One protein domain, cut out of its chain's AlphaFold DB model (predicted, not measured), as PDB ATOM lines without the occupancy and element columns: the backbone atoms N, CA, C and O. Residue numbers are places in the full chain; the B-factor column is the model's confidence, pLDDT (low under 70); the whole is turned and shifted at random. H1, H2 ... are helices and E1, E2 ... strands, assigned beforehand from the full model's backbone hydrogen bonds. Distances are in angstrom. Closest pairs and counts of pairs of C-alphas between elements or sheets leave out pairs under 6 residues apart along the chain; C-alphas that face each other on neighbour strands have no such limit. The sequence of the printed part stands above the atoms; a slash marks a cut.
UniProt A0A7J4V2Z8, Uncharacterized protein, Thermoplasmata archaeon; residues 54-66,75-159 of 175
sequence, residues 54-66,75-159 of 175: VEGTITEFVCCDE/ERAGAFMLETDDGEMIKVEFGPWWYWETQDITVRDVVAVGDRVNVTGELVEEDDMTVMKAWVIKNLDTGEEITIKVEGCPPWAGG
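AT A GLANCE: This is residues 54 to 66 and 75 to 159 of the 175 residues of an uncharacterized protein of Thermoplasmata archaeon (UniProt A0A7J4V2Z8). The domain is a small closed barrel of five strands, E1, E2, E3, E5 and E4, with the short strand E6 added to E5 outside the ring. The short helices H1 and H2 lie towards the end of the barrel where E2 begins and E3 ends, and the tail of residues 148 to 159, with no named element, lies towards that end too. The printed part has 98 residues, in the order E1, E2, E3, H1, H2, E4, E5, E6, and its class is mostly strand; the barrel is mixed, with E3 and E5 its one parallel pair. The whole is compact, with a radius of gyration of the C-alphas of 12.6 A, and rounded, with spans of 36 by 33 by 29 A.

IN THESE COORDINATES: E4, residues 116 to 126, is 24.1 A long and bends by 83 degrees at residue 121. E5, residues 129 to 139, is 23.4 A long and bends by 90 degrees at residue 135. E1, residues 54 to 63, is 21.5 A long, begins at C-alpha 54 (330.311, 306.050, 208.926) and bends by 85 degrees at residue 57. E2 is residues 77 to 84, 20.1 A, and E3 is residues 89 to 93, 13.0 A. E6, residues 145 to 147, ends at C-alpha 147 (328.781, 308.381, 193.971). H1 is residues 97 to 100 and H2 is residues 107 to 110.

HOW THE PARTS SIT: E1 and E2 are antiparallel, with N 57 and O 83 2.8 A apart. E2 and E3 form an antiparallel hairpin, with N 82 and O 90 at 2.8 A. E3 and E5 are parallel, with N 93 and O 132 at 2.8 A. E4 and E5 form an antiparallel hairpin, with N 131 and O 124 at 2.8 A. E4 and E1 close the ring as antiparallel neighbours, with N 56 and O 117 at 3.0 A. The pairing of E5 is staggered: E3 beside residues 130 to 134 and E6 beside residues 135 to 138 lie on one side of it, E4 on the other side. E5 and E6 form an antiparallel hairpin, with N 146 and O 137 at 2.9 A; E4, E5 and E6 are a meander, each strand the antiparallel neighbour of the one before. H2 is on the barrel, outside it and over none of its strands, at a height over the sheet of 6.4 A; its closest C-alphas to E5 are those of Val 110 and Asn 139, 6.8 A apart. H1 is on the barrel too; its closest C-alphas to E2 are those of Trp 97 and Gly 78, 5.3 A apart. H1 and H2 are close but not clearly touching, their closest C-alphas, Trp 100 and Val 107, 8.0 A apart. Both helices are too short for an O i to N i+4 pair, and in each the one O i to N i+3 pair is within hydrogen-bond range.

THE WHOLE: The two C-alphas farthest apart are those of Asp 86 and Gly 158, 36.6 A. Residues 67 to 74 are not printed, and C-alphas 66 and 75 are 14.9 A apart across this cut, in the link from E1 to E2. Of the links that are printed whole, H1 to H2 is short and the others are tight. The mean pLDDT of the printed part is 89.7; residues 64 to 66, 152 and 158 are under 70.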
ATOM      1  N   VAL A  54     331.217 306.203 207.789       96.94
ATOM      2  CA  VAL A  54     330.311 306.050 208.926       96.94
ATOM      3  C   VAL A  54     329.101 305.232 208.504       96.94
ATOM      4  O   VAL A  54     328.491 305.500 207.467       96.94
ATOM      5  N   GLU A  55     328.758 304.241 209.320       98.00
ATOM      6  CA  GLU A  55     327.529 303.464 209.187       98.00
ATOM      7  C   GLU A  55     326.460 303.997 210.143       98.00
ATOM      8  O   GLU A  55     326.761 304.410 211.264       98.00
ATOM      9  N   GLY A  56     325.203 303.963 209.711       97.88
ATOM     10  CA  GLY A  56     324.080 304.357 210.552       97.88
ATOM     11  C   GLY A  56     322.733 304.149 209.877       97.88
ATOM     12  O   GLY A  56     322.653 303.595 208.779       97.88
ATOM     13  N   THR A  57     321.677 304.600 210.545       98.44
ATOM     14  CA  THR A  57     320.298 304.557 210.048       98.44
ATOM     15  C   THR A  57     319.828 305.961 209.704       98.44
ATOM     16  O   THR A  57     320.034 306.895 210.482       98.44
ATOM     17  N   ILE A  58     319.189 306.126 208.546       97.75
ATOM     18  CA  ILE A  58     318.614 307.419 208.159       97.75
ATOM     19  C   ILE A  58     317.371 307.687 209.003       97.75
ATOM     20  O   ILE A  58     316.431 306.890 208.991       97.75
ATOM     21  N   THR A  59     317.334 308.821 209.695       97.25
ATOM     22  CA  THR A  59     316.209 309.187 210.568       97.25
ATOM     23  C   THR A  59     315.262 310.194 209.923       97.25
ATOM     24  O   THR A  59     314.048 310.053 210.056       97.25
ATOM     25  N   GLU A  60     315.784 311.170 209.180       94.44
ATOM     26  CA  GLU A  60     314.987 312.172 208.464       94.44
ATOM     27  C   GLU A  60     315.775 312.831 207.328       94.44
ATOM     28  O   GLU A  60     317.002 312.889 207.369       94.44
ATOM     29  N   PHE A  61     315.072 313.370 206.331       92.31
ATOM     30  CA  PHE A  61     315.662 314.240 205.313       92.31
ATOM     31  C   PHE A  61     315.521 315.708 205.727       92.31
ATOM     32  O   PHE A  61     314.459 316.130 206.173       92.31
ATOM     33  N   VAL A  62     316.589 316.486 205.550       88.81
ATOM     34  CA  VAL A  62     316.681 317.884 205.982       88.81
ATOM     35  C   VAL A  62     316.605 318.812 204.772       88.81
ATOM     36  O   VAL A  62     317.332 318.656 203.783       88.81
ATOM     37  N   CYS A  63     315.724 319.801 204.878       78.44
ATOM     38  CA  CYS A  63     315.479 320.810 203.852       78.44
ATOM     39  C   CYS A  63     316.430 321.993 204.029       78.44
ATOM     40  O   CYS A  63     316.862 322.295 205.140       78.44
ATOM     41  N   CYS A  64     316.797 322.639 202.922       65.31
ATOM     42  CA  CYS A  64     317.875 323.626 202.912       65.31
ATOM     43  C   CYS A  64     317.487 325.011 203.465       65.31
ATOM     44  O   CYS A  64     318.372 325.854 203.591       65.31
ATOM     45  N   ASP A  65     316.220 325.267 203.790       61.53
ATOM     46  CA  ASP A  65     315.744 326.569 204.253       61.53
ATOM     47  C   ASP A  65     314.694 326.471 205.372       61.53
ATOM     48  O   ASP A  65     313.579 325.992 205.190       61.53
ATOM     49  N   GLU A  66     315.045 327.009 206.545       56.31
ATOM     50  CA  GLU A  66     314.168 327.106 207.726       56.31
ATOM     51  C   GLU A  66     312.939 328.011 207.500       56.31
ATOM     52  O   GLU A  66     312.020 328.036 208.318       56.31
ATOM     53  N   GLU A  75     310.910 316.936 198.639       72.69
ATOM     54  CA  GLU A  75     311.499 316.804 197.297       72.69
ATOM     55  C   GLU A  75     312.794 317.618 197.138       72.69
ATOM     56  O   GLU A  75     313.605 317.328 196.260       72.69
ATOM     57  N   ARG A  76     313.033 318.597 198.023       80.19
ATOM     58  CA  ARG A  76     314.179 319.519 197.974       80.19
ATOM     59  C   ARG A  76     315.237 319.274 199.046       80.19
ATOM     60  O   ARG A  76     316.032 320.162 199.362       80.19
ATOM     61  N   ALA A  77     315.277 318.067 199.592       84.38
ATOM     62  CA  ALA A  77     316.303 317.698 200.553       84.38
ATOM     63  C   ALA A  77     317.701 317.735 199.914       84.38
ATOM     64  O   ALA A  77     317.943 317.117 198.877       84.38
ATOM     65  N   GLY A  78     318.626 318.439 200.565       90.25
ATOM     66  CA  GLY A  78     320.060 318.407 200.241       90.25
ATOM     67  C   GLY A  78     320.916 317.726 201.311       90.25
ATOM     68  O   GLY A  78     322.142 317.624 201.179       90.25
ATOM     69  N   ALA A  79     320.267 317.285 202.389       93.38
ATOM     70  CA  ALA A  79     320.881 316.590 203.501       93.38
ATOM     71  C   ALA A  79     319.903 315.593 204.147       93.38
ATOM     72  O   ALA A  79     318.697 315.641 203.903       93.38
ATOM     73  N   PHE A  80     320.421 314.689 204.970       95.44
ATOM     74  CA  PHE A  80     319.639 313.849 205.880       95.44
ATOM     75  C   PHE A  80     320.370 313.684 207.213       95.44
ATOM     76  O   PHE A  80     321.580 313.891 207.291       95.44
ATOM     77  N   MET A  81     319.644 313.301 208.258       96.81
ATOM     78  CA  MET A  81     320.222 312.944 209.549       96.81
ATOM     79  C   MET A  81     320.497 311.442 209.616       96.81
ATOM     80  O   MET A  81     319.662 310.620 209.230       96.81
ATOM     81  N   LEU A  82     321.683 311.094 210.106       98.00
ATOM     82  CA  LEU A  82     322.157 309.730 210.298       98.00
ATOM     83  C   LEU A  82     322.350 309.478 211.795       98.00
ATOM     84  O   LEU A  82     323.130 310.180 212.434       98.00
ATOM     85  N   GLU A  83     321.667 308.473 212.336       98.25
ATOM     86  CA  GLU A  83     321.922 307.962 213.686       98.25
ATOM     87  C   GLU A  83     322.915 306.798 213.597       98.25
ATOM     88  O   GLU A  83     322.645 305.790 212.935       98.25
ATOM     89  N   THR A  84     324.083 306.938 214.223       97.19
ATOM     90  CA  THR A  84     325.094 305.872 214.277       97.19
ATOM     91  C   THR A  84     324.708 304.793 215.290       97.19
ATOM     92  O   THR A  84     323.854 305.000 216.152       97.19
ATOM     93  N   ASP A  85     325.375 303.636 215.241       92.88
ATOM     94  CA  ASP A  85     325.148 302.556 216.216       92.88
ATOM     95  C   ASP A  85     325.442 302.985 217.676       92.88
ATOM     96  O   ASP A  85     324.901 302.399 218.616       92.88
ATOM     97  N   ASP A  86     326.273 304.018 217.869       94.69
ATOM     98  CA  ASP A  86     326.591 304.606 219.178       94.69
ATOM     99  C   ASP A  86     325.554 305.659 219.633       94.69
ATOM    100  O   ASP A  86     325.658 306.199 220.739       94.69
ATOM    101  N   GLY A  87     324.536 305.939 218.810       94.12
ATOM    102  CA  GLY A  87     323.492 306.936 219.063       94.12
ATOM    103  C   GLY A  87     323.926 308.381 218.790       94.12
ATOM    104  O   GLY A  87     323.276 309.315 219.262       94.12
ATOM    105  N   GLU A  88     325.034 308.585 218.070       95.19
ATOM    106  CA  GLU A  88     325.452 309.912 217.611       95.19
ATOM    107  C   GLU A  88     324.619 310.331 216.395       95.19
ATOM    108  O   GLU A  88     324.360 309.527 215.501       95.19
ATOM    109  N   MET A  89     324.233 311.606 216.356       96.31
ATOM    110  CA  MET A  89     323.514 312.201 215.234       96.31
ATOM    111  C   MET A  89     324.485 312.975 214.346       96.31
ATOM    112  O   MET A  89     325.107 313.936 214.794       96.31
ATOM    113  N   ILE A  90     324.573 312.585 213.077       96.56
ATOM    114  CA  ILE A  90     325.428 313.222 212.072       96.56
ATOM    115  C   ILE A  90     324.549 313.762 210.949       96.56
ATOM    116  O   ILE A  90     323.717 313.039 210.398       96.56
ATOM    117  N   LYS A  91     324.752 315.021 210.566       96.31
ATOM    118  CA  LYS A  91     324.097 315.599 209.388       96.31
ATOM    119  C   LYS A  91     324.894 315.237 208.145       96.31
ATOM    120  O   LYS A  91     326.041 315.646 207.999       96.31
ATOM    121  N   VAL A  92     324.301 314.487 207.228       96.19
ATOM    122  CA  VAL A  92     324.934 314.093 205.970       96.19
ATOM    123  C   VAL A  92     324.474 315.022 204.858       96.19
ATOM    124  O   VAL A  92     323.311 314.998 204.469       96.19
ATOM    125  N   GLU A  93     325.388 315.819 204.315       94.50
ATOM    126  CA  GLU A  93     325.135 316.713 203.187       94.50
ATOM    127  C   GLU A  93     325.560 316.056 201.879       94.50
ATOM    128  O   GLU A  93     326.729 315.711 201.684       94.50
ATOM    129  N   PHE A  94     324.613 315.917 200.956       93.19
ATOM    130  CA  PHE A  94     324.838 315.283 199.658       93.19
ATOM    131  C   PHE A  94     324.665 316.254 198.487       93.19
ATOM    132  O   PHE A  94     324.800 315.855 197.338       93.19
ATOM    133  N   GLY A  95     324.445 317.540 198.754       89.62
ATOM    134  CA  GLY A  95     324.434 318.593 197.742       89.62
ATOM    135  C   GLY A  95     323.068 319.238 197.557       89.62
ATOM    136  O   GLY A  95     322.078 318.770 198.102       89.62
ATOM    137  N   PRO A  96     323.001 320.339 196.804       87.06
ATOM    138  CA  PRO A  96     321.777 321.111 196.678       87.06
ATOM    139  C   PRO A  96     320.728 320.388 195.823       87.06
ATOM    140  O   PRO A  96     321.065 319.750 194.827       87.06
ATOM    141  N   TRP A  97     319.448 320.557 196.160       84.44
ATOM    142  CA  TRP A  97     318.327 319.916 195.457       84.44
ATOM    143  C   TRP A  97     318.314 320.163 193.945       84.44
ATOM    144  O   TRP A  97     318.079 319.238 193.172       84.44
ATOM    145  N   TRP A  98     318.642 321.382 193.509       83.31
ATOM    146  CA  TRP A  98     318.622 321.756 192.093       83.31
ATOM    147  C   TRP A  98     319.613 320.939 191.254       83.31
ATOM    148  O   TRP A  98     319.430 320.788 190.049       83.31
ATOM    149  N   TYR A  99     320.680 320.411 191.865       85.38
ATOM    150  CA  TYR A  99     321.606 319.532 191.159       85.38
ATOM    151  C   TYR A  99     320.914 318.205 190.844       85.38
ATOM    152  O   TYR A  99     320.979 317.726 189.711       85.38
ATOM    153  N   TRP A 100     320.195 317.660 191.822       86.75
ATOM    154  CA  TRP A 100     319.516 316.373 191.727       86.75
ATOM    155  C   TRP A 100     318.342 316.371 190.751       86.75
ATOM    156  O   TRP A 100     318.136 315.360 190.093       86.75
ATOM    157  N   GLU A 101     317.663 317.502 190.543       84.75
ATOM    158  CA  GLU A 101     316.621 317.623 189.504       84.75
ATOM    159  C   GLU A 101     317.136 317.384 188.077       84.75
ATOM    160  O   GLU A 101     316.359 317.085 187.171       84.75
ATOM    161  N   THR A 102     318.445 317.521 187.855       83.56
ATOM    162  CA  THR A 102     319.060 317.302 186.538       83.56
ATOM    163  C   THR A 102     319.628 315.900 186.347       83.56
ATOM    164  O   THR A 102     320.147 315.599 185.272       83.56
ATOM    165  N   GLN A 103     319.573 315.054 187.378       86.12
ATOM    166  CA  GLN A 103     320.118 313.702 187.342       86.12
ATOM    167  C   GLN A 103     319.003 312.681 187.105       86.12
ATOM    168  O   GLN A 103     317.893 312.832 187.601       86.12
ATOM    169  N   ASP A 104     319.313 311.605 186.377       87.44
ATOM    170  CA  ASP A 104     318.370 310.497 186.162       87.44
ATOM    171  C   ASP A 104     318.140 309.657 187.434       87.44
ATOM    172  O   ASP A 104     317.143 308.946 187.536       87.44
ATOM    173  N   ILE A 105     319.096 309.699 188.369       88.62
ATOM    174  CA  ILE A 105     319.072 308.984 189.648       88.62
ATOM    175  C   ILE A 105     319.465 309.970 190.744       88.62
ATOM    176  O   ILE A 105     320.503 310.632 190.655       88.62
ATOM    177  N   THR A 106     318.655 310.035 191.792       91.75
ATOM    178  CA  THR A 106     318.874 310.881 192.963       91.75
ATOM    179  C   THR A 106     319.244 310.049 194.186       91.75
ATOM    180  O   THR A 106     319.097 308.829 194.212       91.75
ATOM    181  N   VAL A 107     319.695 310.713 195.253       92.31
ATOM    182  CA  VAL A 107     319.956 310.046 196.538       92.31
ATOM    183  C   VAL A 107     318.692 309.363 197.075       92.31
ATOM    184  O   VAL A 107     318.777 308.253 197.589       92.31
ATOM    185  N   ARG A 108     317.513 309.971 196.895       90.75
ATOM    186  CA  ARG A 108     316.236 309.424 197.386       90.75
ATOM    187  C   ARG A 108     315.753 308.198 196.606       90.75
ATOM    188  O   ARG A 108     314.920 307.459 197.116       90.75
ATOM    189  N   ASP A 109     316.285 307.961 195.407       92.62
ATOM    190  CA  ASP A 109     316.030 306.722 194.663       92.62
ATOM    191  C   ASP A 109     316.846 305.542 195.213       92.62
ATOM    192  O   ASP A 109     316.493 304.391 194.973       92.62
ATOM    193  N   VAL A 110     317.932 305.824 195.946       93.94
ATOM    194  CA  VAL A 110     318.886 304.827 196.465       93.94
ATOM    195  C   VAL A 110     318.691 304.562 197.958       93.94
ATOM    196  O   VAL A 110     318.975 303.462 198.433       93.94
ATOM    197  N   VAL A 111     318.236 305.559 198.722       95.81
ATOM    198  CA  VAL A 111     318.060 305.453 200.176       95.81
ATOM    199  C   VAL A 111     316.769 306.116 200.654       95.81
ATOM    200  O   VAL A 111     316.356 307.156 200.138       95.81
ATOM    201  N   ALA A 112     316.162 305.542 201.691       95.62
ATOM    202  CA  ALA A 112     314.967 306.044 202.358       95.62
ATOM    203  C   ALA A 112     315.147 306.137 203.885       95.62
ATOM    204  O   ALA A 112     316.089 305.603 204.467       95.62
ATOM    205  N   VAL A 113     314.217 306.824 204.557       96.31
ATOM    206  CA  VAL A 113     314.177 306.865 206.028       96.31
ATOM    207  C   VAL A 113     313.980 305.454 206.580       96.31
ATOM    208  O   VAL A 113     313.073 304.737 206.159       96.31
ATOM    209  N   GLY A 114     314.805 305.088 207.558       97.25
ATOM    210  CA  GLY A 114     314.854 303.759 208.157       97.25
ATOM    211  C   GLY A 114     315.856 302.807 207.501       97.25
ATOM    212  O   GLY A 114     316.127 301.764 208.094       97.25
ATOM    213  N   ASP A 115     316.428 303.156 206.345       97.81
ATOM    214  CA  ASP A 115     317.463 302.341 205.707       97.81
ATOM    215  C   ASP A 115     318.790 302.457 206.456       97.81
ATOM    216  O   ASP A 115     319.169 303.533 206.944       97.81
ATOM    217  N   ARG A 116     319.532 301.347 206.490       98.00
ATOM    218  CA  ARG A 116     320.898 301.326 207.003       98.00
ATOM    219  C   ARG A 116     321.870 301.633 205.875       98.00
ATOM    220  O   ARG A 116     321.864 300.983 204.829       98.00
ATOM    221  N   VAL A 117     322.742 302.611 206.083       98.31
ATOM    222  CA  VAL A 117     323.653 303.108 205.046       98.31
ATOM    223  C   VAL A 117     325.087 303.189 205.549       98.31
ATOM    224  O   VAL A 117     325.327 303.391 206.736       98.31
ATOM    225  N   ASN A 118     326.044 303.060 204.630       97.94
ATOM    226  CA  ASN A 118     327.433 303.453 204.844       97.94
ATOM    227  C   ASN A 118     327.723 304.699 204.007       97.94
ATOM    228  O   ASN A 118     327.630 304.662 202.776       97.94
ATOM    229  N   VAL A 119     328.093 305.786 204.672       97.38
ATOM    230  CA  VAL A 119     328.425 307.062 204.043       97.38
ATOM    231  C   VAL A 119     329.924 307.275 204.130       97.38
ATOM    232  O   VAL A 119     330.492 307.285 205.219       97.38
ATOM    233  N   THR A 120     330.563 307.487 202.985       96.06
ATOM    234  CA  THR A 120     331.961 307.913 202.912       96.06
ATOM    235  C   THR A 120     332.019 309.370 202.485       96.06
ATOM    236  O   THR A 120     331.393 309.760 201.497       96.06
ATOM    237  N   GLY A 121     332.778 310.183 203.211       94.19
ATOM    238  CA  GLY A 121     332.886 311.608 202.940       94.19
ATOM    239  C   GLY A 121     333.896 312.314 203.832       94.19
ATOM    240  O   GLY A 121     334.743 311.686 204.460       94.19
ATOM    241  N   GLU A 122     333.809 313.636 203.854       92.56
ATOM    242  CA  GLU A 122     334.623 314.497 204.711       92.56
ATOM    243  C   GLU A 122     333.809 314.891 205.948       92.56
ATOM    244  O   GLU A 122     332.716 315.444 205.808       92.56
ATOM    245  N   LEU A 123     334.339 314.603 207.138       92.88
ATOM    246  CA  LEU A 123     333.748 315.017 208.411       92.88
ATOM    247  C   LEU A 123     334.234 316.416 208.788       92.88
ATOM    248  O   LEU A 123     335.434 316.686 208.782       92.88
ATOM    249  N   VAL A 124     333.298 317.291 209.137       91.69
ATOM    250  CA  VAL A 124     333.546 318.664 209.579       91.69
ATOM    251  C   VAL A 124     332.664 318.947 210.792       91.69
ATOM    252  O   VAL A 124     331.500 318.562 210.811       91.69
ATOM    253  N   GLU A 125     333.201 319.621 211.803       91.75
ATOM    254  CA  GLU A 125     332.405 320.136 212.922       91.75
ATOM    255  C   GLU A 125     331.892 321.543 212.569       91.75
ATOM    256  O   GLU A 125     332.693 322.450 212.318       91.75
ATOM    257  N   GLU A 126     330.572 321.731 212.533       89.06
ATOM    258  CA  GLU A 126     329.909 323.012 212.251       89.06
ATOM    259  C   GLU A 126     328.821 323.266 213.313       89.06
ATOM    260  O   GLU A 126     327.967 322.413 213.533       89.06
ATOM    261  N   ASP A 127     328.864 324.420 213.994       83.56
ATOM    262  CA  ASP A 127     327.857 324.871 214.977       83.56
ATOM    263  C   ASP A 127     327.402 323.794 215.990       83.56
ATOM    264  O   ASP A 127     326.212 323.556 216.191       83.56
ATOM    265  N   ASP A 128     328.376 323.143 216.640       88.38
ATOM    266  CA  ASP A 128     328.182 322.066 217.626       88.38
ATOM    267  C   ASP A 128     327.557 320.768 217.059       88.38
ATOM    268  O   ASP A 128     327.111 319.904 217.819       88.38
ATOM    269  N   MET A 129     327.558 320.597 215.734       90.81
ATOM    270  CA  MET A 129     327.088 319.399 215.040       90.81
ATOM    271  C   MET A 129     328.174 318.804 214.136       90.81
ATOM    272  O   MET A 129     328.892 319.507 213.423       90.81
ATOM    273  N   THR A 130     328.257 317.476 214.121       94.38
ATOM    274  CA  THR A 130     329.081 316.737 213.165       94.38
ATOM    275  C   THR A 130     328.379 316.720 211.802       94.38
ATOM    276  O   THR A 130     327.282 316.170 211.662       94.38
ATOM    277  N   VAL A 131     329.015 317.297 210.782       94.94
ATOM    278  CA  VAL A 131     328.527 317.336 209.398       94.94
ATOM    279  C   VAL A 131     329.415 316.472 208.507       94.94
ATOM    280  O   VAL A 131     330.625 316.665 208.415       94.94
ATOM    281  N   MET A 132     328.807 315.523 207.802       95.00
ATOM    282  CA  MET A 132     329.460 314.679 206.808       95.00
ATOM    283  C   MET A 132     329.132 315.188 205.405       95.00
ATOM    284  O   MET A 132     328.015 315.027 204.919       95.00
ATOM    285  N   LYS A 133     330.123 315.732 204.701       93.81
ATOM    286  CA  LYS A 133     329.997 316.091 203.282       93.81
ATOM    287  C   LYS A 133     330.194 314.827 202.457       93.81
ATOM    288  O   LYS A 133     331.332 314.422 202.225       93.81
ATOM    289  N   ALA A 134     329.100 314.206 202.029       94.88
ATOM    290  CA  ALA A 134     329.097 312.895 201.396       94.88
ATOM    291  C   ALA A 134     329.802 312.893 200.032       94.88
ATOM    292  O   ALA A 134     329.690 313.821 199.226       94.88
ATOM    293  N   TRP A 135     330.543 311.818 199.782       94.31
ATOM    294  CA  TRP A 135     331.164 311.498 198.496       94.31
ATOM    295  C   TRP A 135     330.558 310.234 197.908       94.31
ATOM    296  O   TRP A 135     330.346 310.178 196.702       94.31
ATOM    297  N   VAL A 136     330.281 309.242 198.752       94.81
ATOM    298  CA  VAL A 136     329.638 307.984 198.377       94.81
ATOM    299  C   VAL A 136     328.621 307.631 199.452       94.81
ATOM    300  O   VAL A 136     328.919 307.730 200.643       94.81
ATOM    301  N   ILE A 137     327.433 307.211 199.034       96.94
ATOM    302  CA  ILE A 137     326.404 306.666 199.920       96.94
ATOM    303  C   ILE A 137     326.059 305.279 199.408       96.94
ATOM    304  O   ILE A 137     325.722 305.112 198.237       96.94
ATOM    305  N   LYS A 138     326.129 304.291 200.296       97.88
ATOM    306  CA  LYS A 138     325.775 302.911 199.997       97.88
ATOM    307  C   LYS A 138     324.641 302.449 200.894       97.88
ATOM    308  O   LYS A 138     324.787 302.469 202.114       97.88
ATOM    309  N   ASN A 139     323.559 301.978 200.290       97.62
ATOM    310  CA  ASN A 139     322.487 301.290 200.987       97.62
ATOM    311  C   ASN A 139     322.963 299.879 201.365       97.62
ATOM    312  O   ASN A 139     323.349 299.085 200.503       97.62
ATOM    313  N   LEU A 140     323.001 299.571 202.660       97.25
ATOM    314  CA  LEU A 140     323.482 298.281 203.158       97.25
ATOM    315  C   LEU A 140     322.407 297.193 203.082       97.25
ATOM    316  O   LEU A 140     322.757 296.012 203.044       97.25
ATOM    317  N   ASP A 141     321.134 297.581 203.008       95.31
ATOM    318  CA  ASP A 141     320.002 296.664 202.903       95.31
ATOM    319  C   ASP A 141     319.778 296.209 201.451       95.31
ATOM    320  O   ASP A 141     319.568 295.019 201.197       95.31
ATOM    321  N   THR A 142     319.874 297.130 200.483       96.31
ATOM    322  CA  THR A 142     319.698 296.825 199.046       96.31
ATOM    323  C   THR A 142     321.016 296.514 198.331       96.31
ATOM    324  O   THR A 142     321.031 295.782 197.339       96.31
ATOM    325  N   GLY A 143     322.137 297.030 198.842       95.19
ATOM    326  CA  GLY A 143     323.452 296.954 198.206       95.19
ATOM    327  C   GLY A 143     323.685 298.000 197.111       95.19
ATOM    328  O   GLY A 143     324.749 297.971 196.487       95.19
ATOM    329  N   GLU A 144     322.726 298.896 196.868       96.00
ATOM    330  CA  GLU A 144     322.839 299.989 195.899       96.00
ATOM    331  C   GLU A 144     323.780 301.090 196.401       96.00
ATOM    332  O   GLU A 144     323.981 301.274 197.602       96.00
ATOM    333  N   GLU A 145     324.393 301.822 195.473       95.19
ATOM    334  CA  GLU A 145     325.404 302.831 195.781       95.19
ATOM    335  C   GLU A 145     325.278 304.024 194.835       95.19
ATOM    336  O   GLU A 145     325.084 303.853 193.629       95.19
ATOM    337  N   ILE A 146     325.438 305.228 195.381       93.50
ATOM    338  CA  ILE A 146     325.526 306.475 194.626       93.50
ATOM    339  C   ILE A 146     326.838 307.191 194.941       93.50
ATOM    340  O   ILE A 146     327.196 307.413 196.099       93.50
ATOM    341  N   THR A 147     327.569 307.557 193.886       92.88
ATOM    342  CA  THR A 147     328.781 308.381 193.971       92.88
ATOM    343  C   THR A 147     328.429 309.825 193.641       92.88
ATOM    344  O   THR A 147     327.929 310.117 192.560       92.88
ATOM    345  N   ILE A 148     328.712 310.722 194.578       89.94
ATOM    346  CA  ILE A 148     328.379 312.145 194.529       89.94
ATOM    347  C   ILE A 148     329.580 312.970 194.063       89.94
ATOM    348  O   ILE A 148     329.428 313.849 193.224       89.94
ATOM    349  N   LYS A 149     330.780 312.711 194.600       83.62
ATOM    350  CA  LYS A 149     331.999 313.465 194.261       83.62
ATOM    351  C   LYS A 149     333.037 312.558 193.619       83.62
ATOM    352  O   LYS A 149     333.292 311.459 194.102       83.62
ATOM    353  N   VAL A 150     333.689 313.064 192.575       71.62
ATOM    354  CA  VAL A 150     334.816 312.409 191.902       71.62
ATOM    355  C   VAL A 150     335.957 313.432 191.874       71.62
ATOM    356  O   VAL A 150     335.743 314.573 191.479       71.62
ATOM    357  N   GLU A 151     337.142 313.065 192.367       71.06
ATOM    358  CA  GLU A 151     338.335 313.942 192.436       71.06
ATOM    359  C   GLU A 151     338.241 315.155 193.395       71.06
ATOM    360  O   GLU A 151     338.954 316.143 193.238       71.06
ATOM    361  N   GLY A 152     337.383 315.103 194.420       67.06
ATOM    362  CA  GLY A 152     337.341 316.109 195.497       67.06
ATOM    363  C   GLY A 152     336.582 317.399 195.198       67.06
ATOM    364  O   GLY A 152     336.301 318.164 196.121       67.06
ATOM    365  N   CYS A 153     336.148 317.613 193.956       72.50
ATOM    366  CA  CYS A 153     335.194 318.669 193.636       72.50
ATOM    367  C   CYS A 153     333.769 318.100 193.595       72.50
ATOM    368  O   CYS A 153     333.532 317.105 192.906       72.50
ATOM    369  N   PRO A 154     332.791 318.716 194.285       78.12
ATOM    370  CA  PRO A 154     331.402 318.383 194.028       78.12
ATOM    371  C   PRO A 154     331.024 318.727 192.580       78.12
ATOM    372  O   PRO A 154     331.502 319.734 192.053       78.12
ATOM    373  N   PRO A 155     330.138 317.954 191.935       77.62
ATOM    374  CA  PRO A 155     329.743 318.178 190.543       77.62
ATOM    375  C   PRO A 155     329.000 319.508 190.347       77.62
ATOM    376  O   PRO A 155     329.025 320.080 189.262       77.62
ATOM    377  N   TRP A 156     328.413 320.058 191.413       79.75
ATOM    378  CA  TRP A 156     327.815 321.397 191.443       79.75
ATOM    379  C   TRP A 156     328.815 322.538 191.708       79.75
ATOM    380  O   TRP A 156     328.412 323.697 191.860       79.75
ATOM    381  N   ALA A 157     330.122 322.258 191.781       72.56
ATOM    382  CA  ALA A 157     331.140 323.283 191.994       72.56
ATOM    383  C   ALA A 157     331.147 324.308 190.843       72.56
ATOM    384  O   ALA A 157     331.521 324.023 189.706       72.56
ATOM    385  N   GLY A 158     330.768 325.549 191.159       65.38
ATOM    386  CA  GLY A 158     330.637 326.644 190.193       65.38
ATOM    387  C   GLY A 158     329.199 327.060 189.882       65.38
ATOM    388  O   GLY A 158     329.013 327.978 189.084       65.38
ATOM    389  N   GLY A 159     328.221 326.450 190.554       71.25
ATOM    390  CA  GLY A 159     326.833 326.897 190.568       71.25
ATOM    391  C   GLY A 159     326.025 326.505 189.326       71.25
ATOM    392  O   GLY A 159     326.578 325.962 188.364       71.25
TER     393      GLY A 159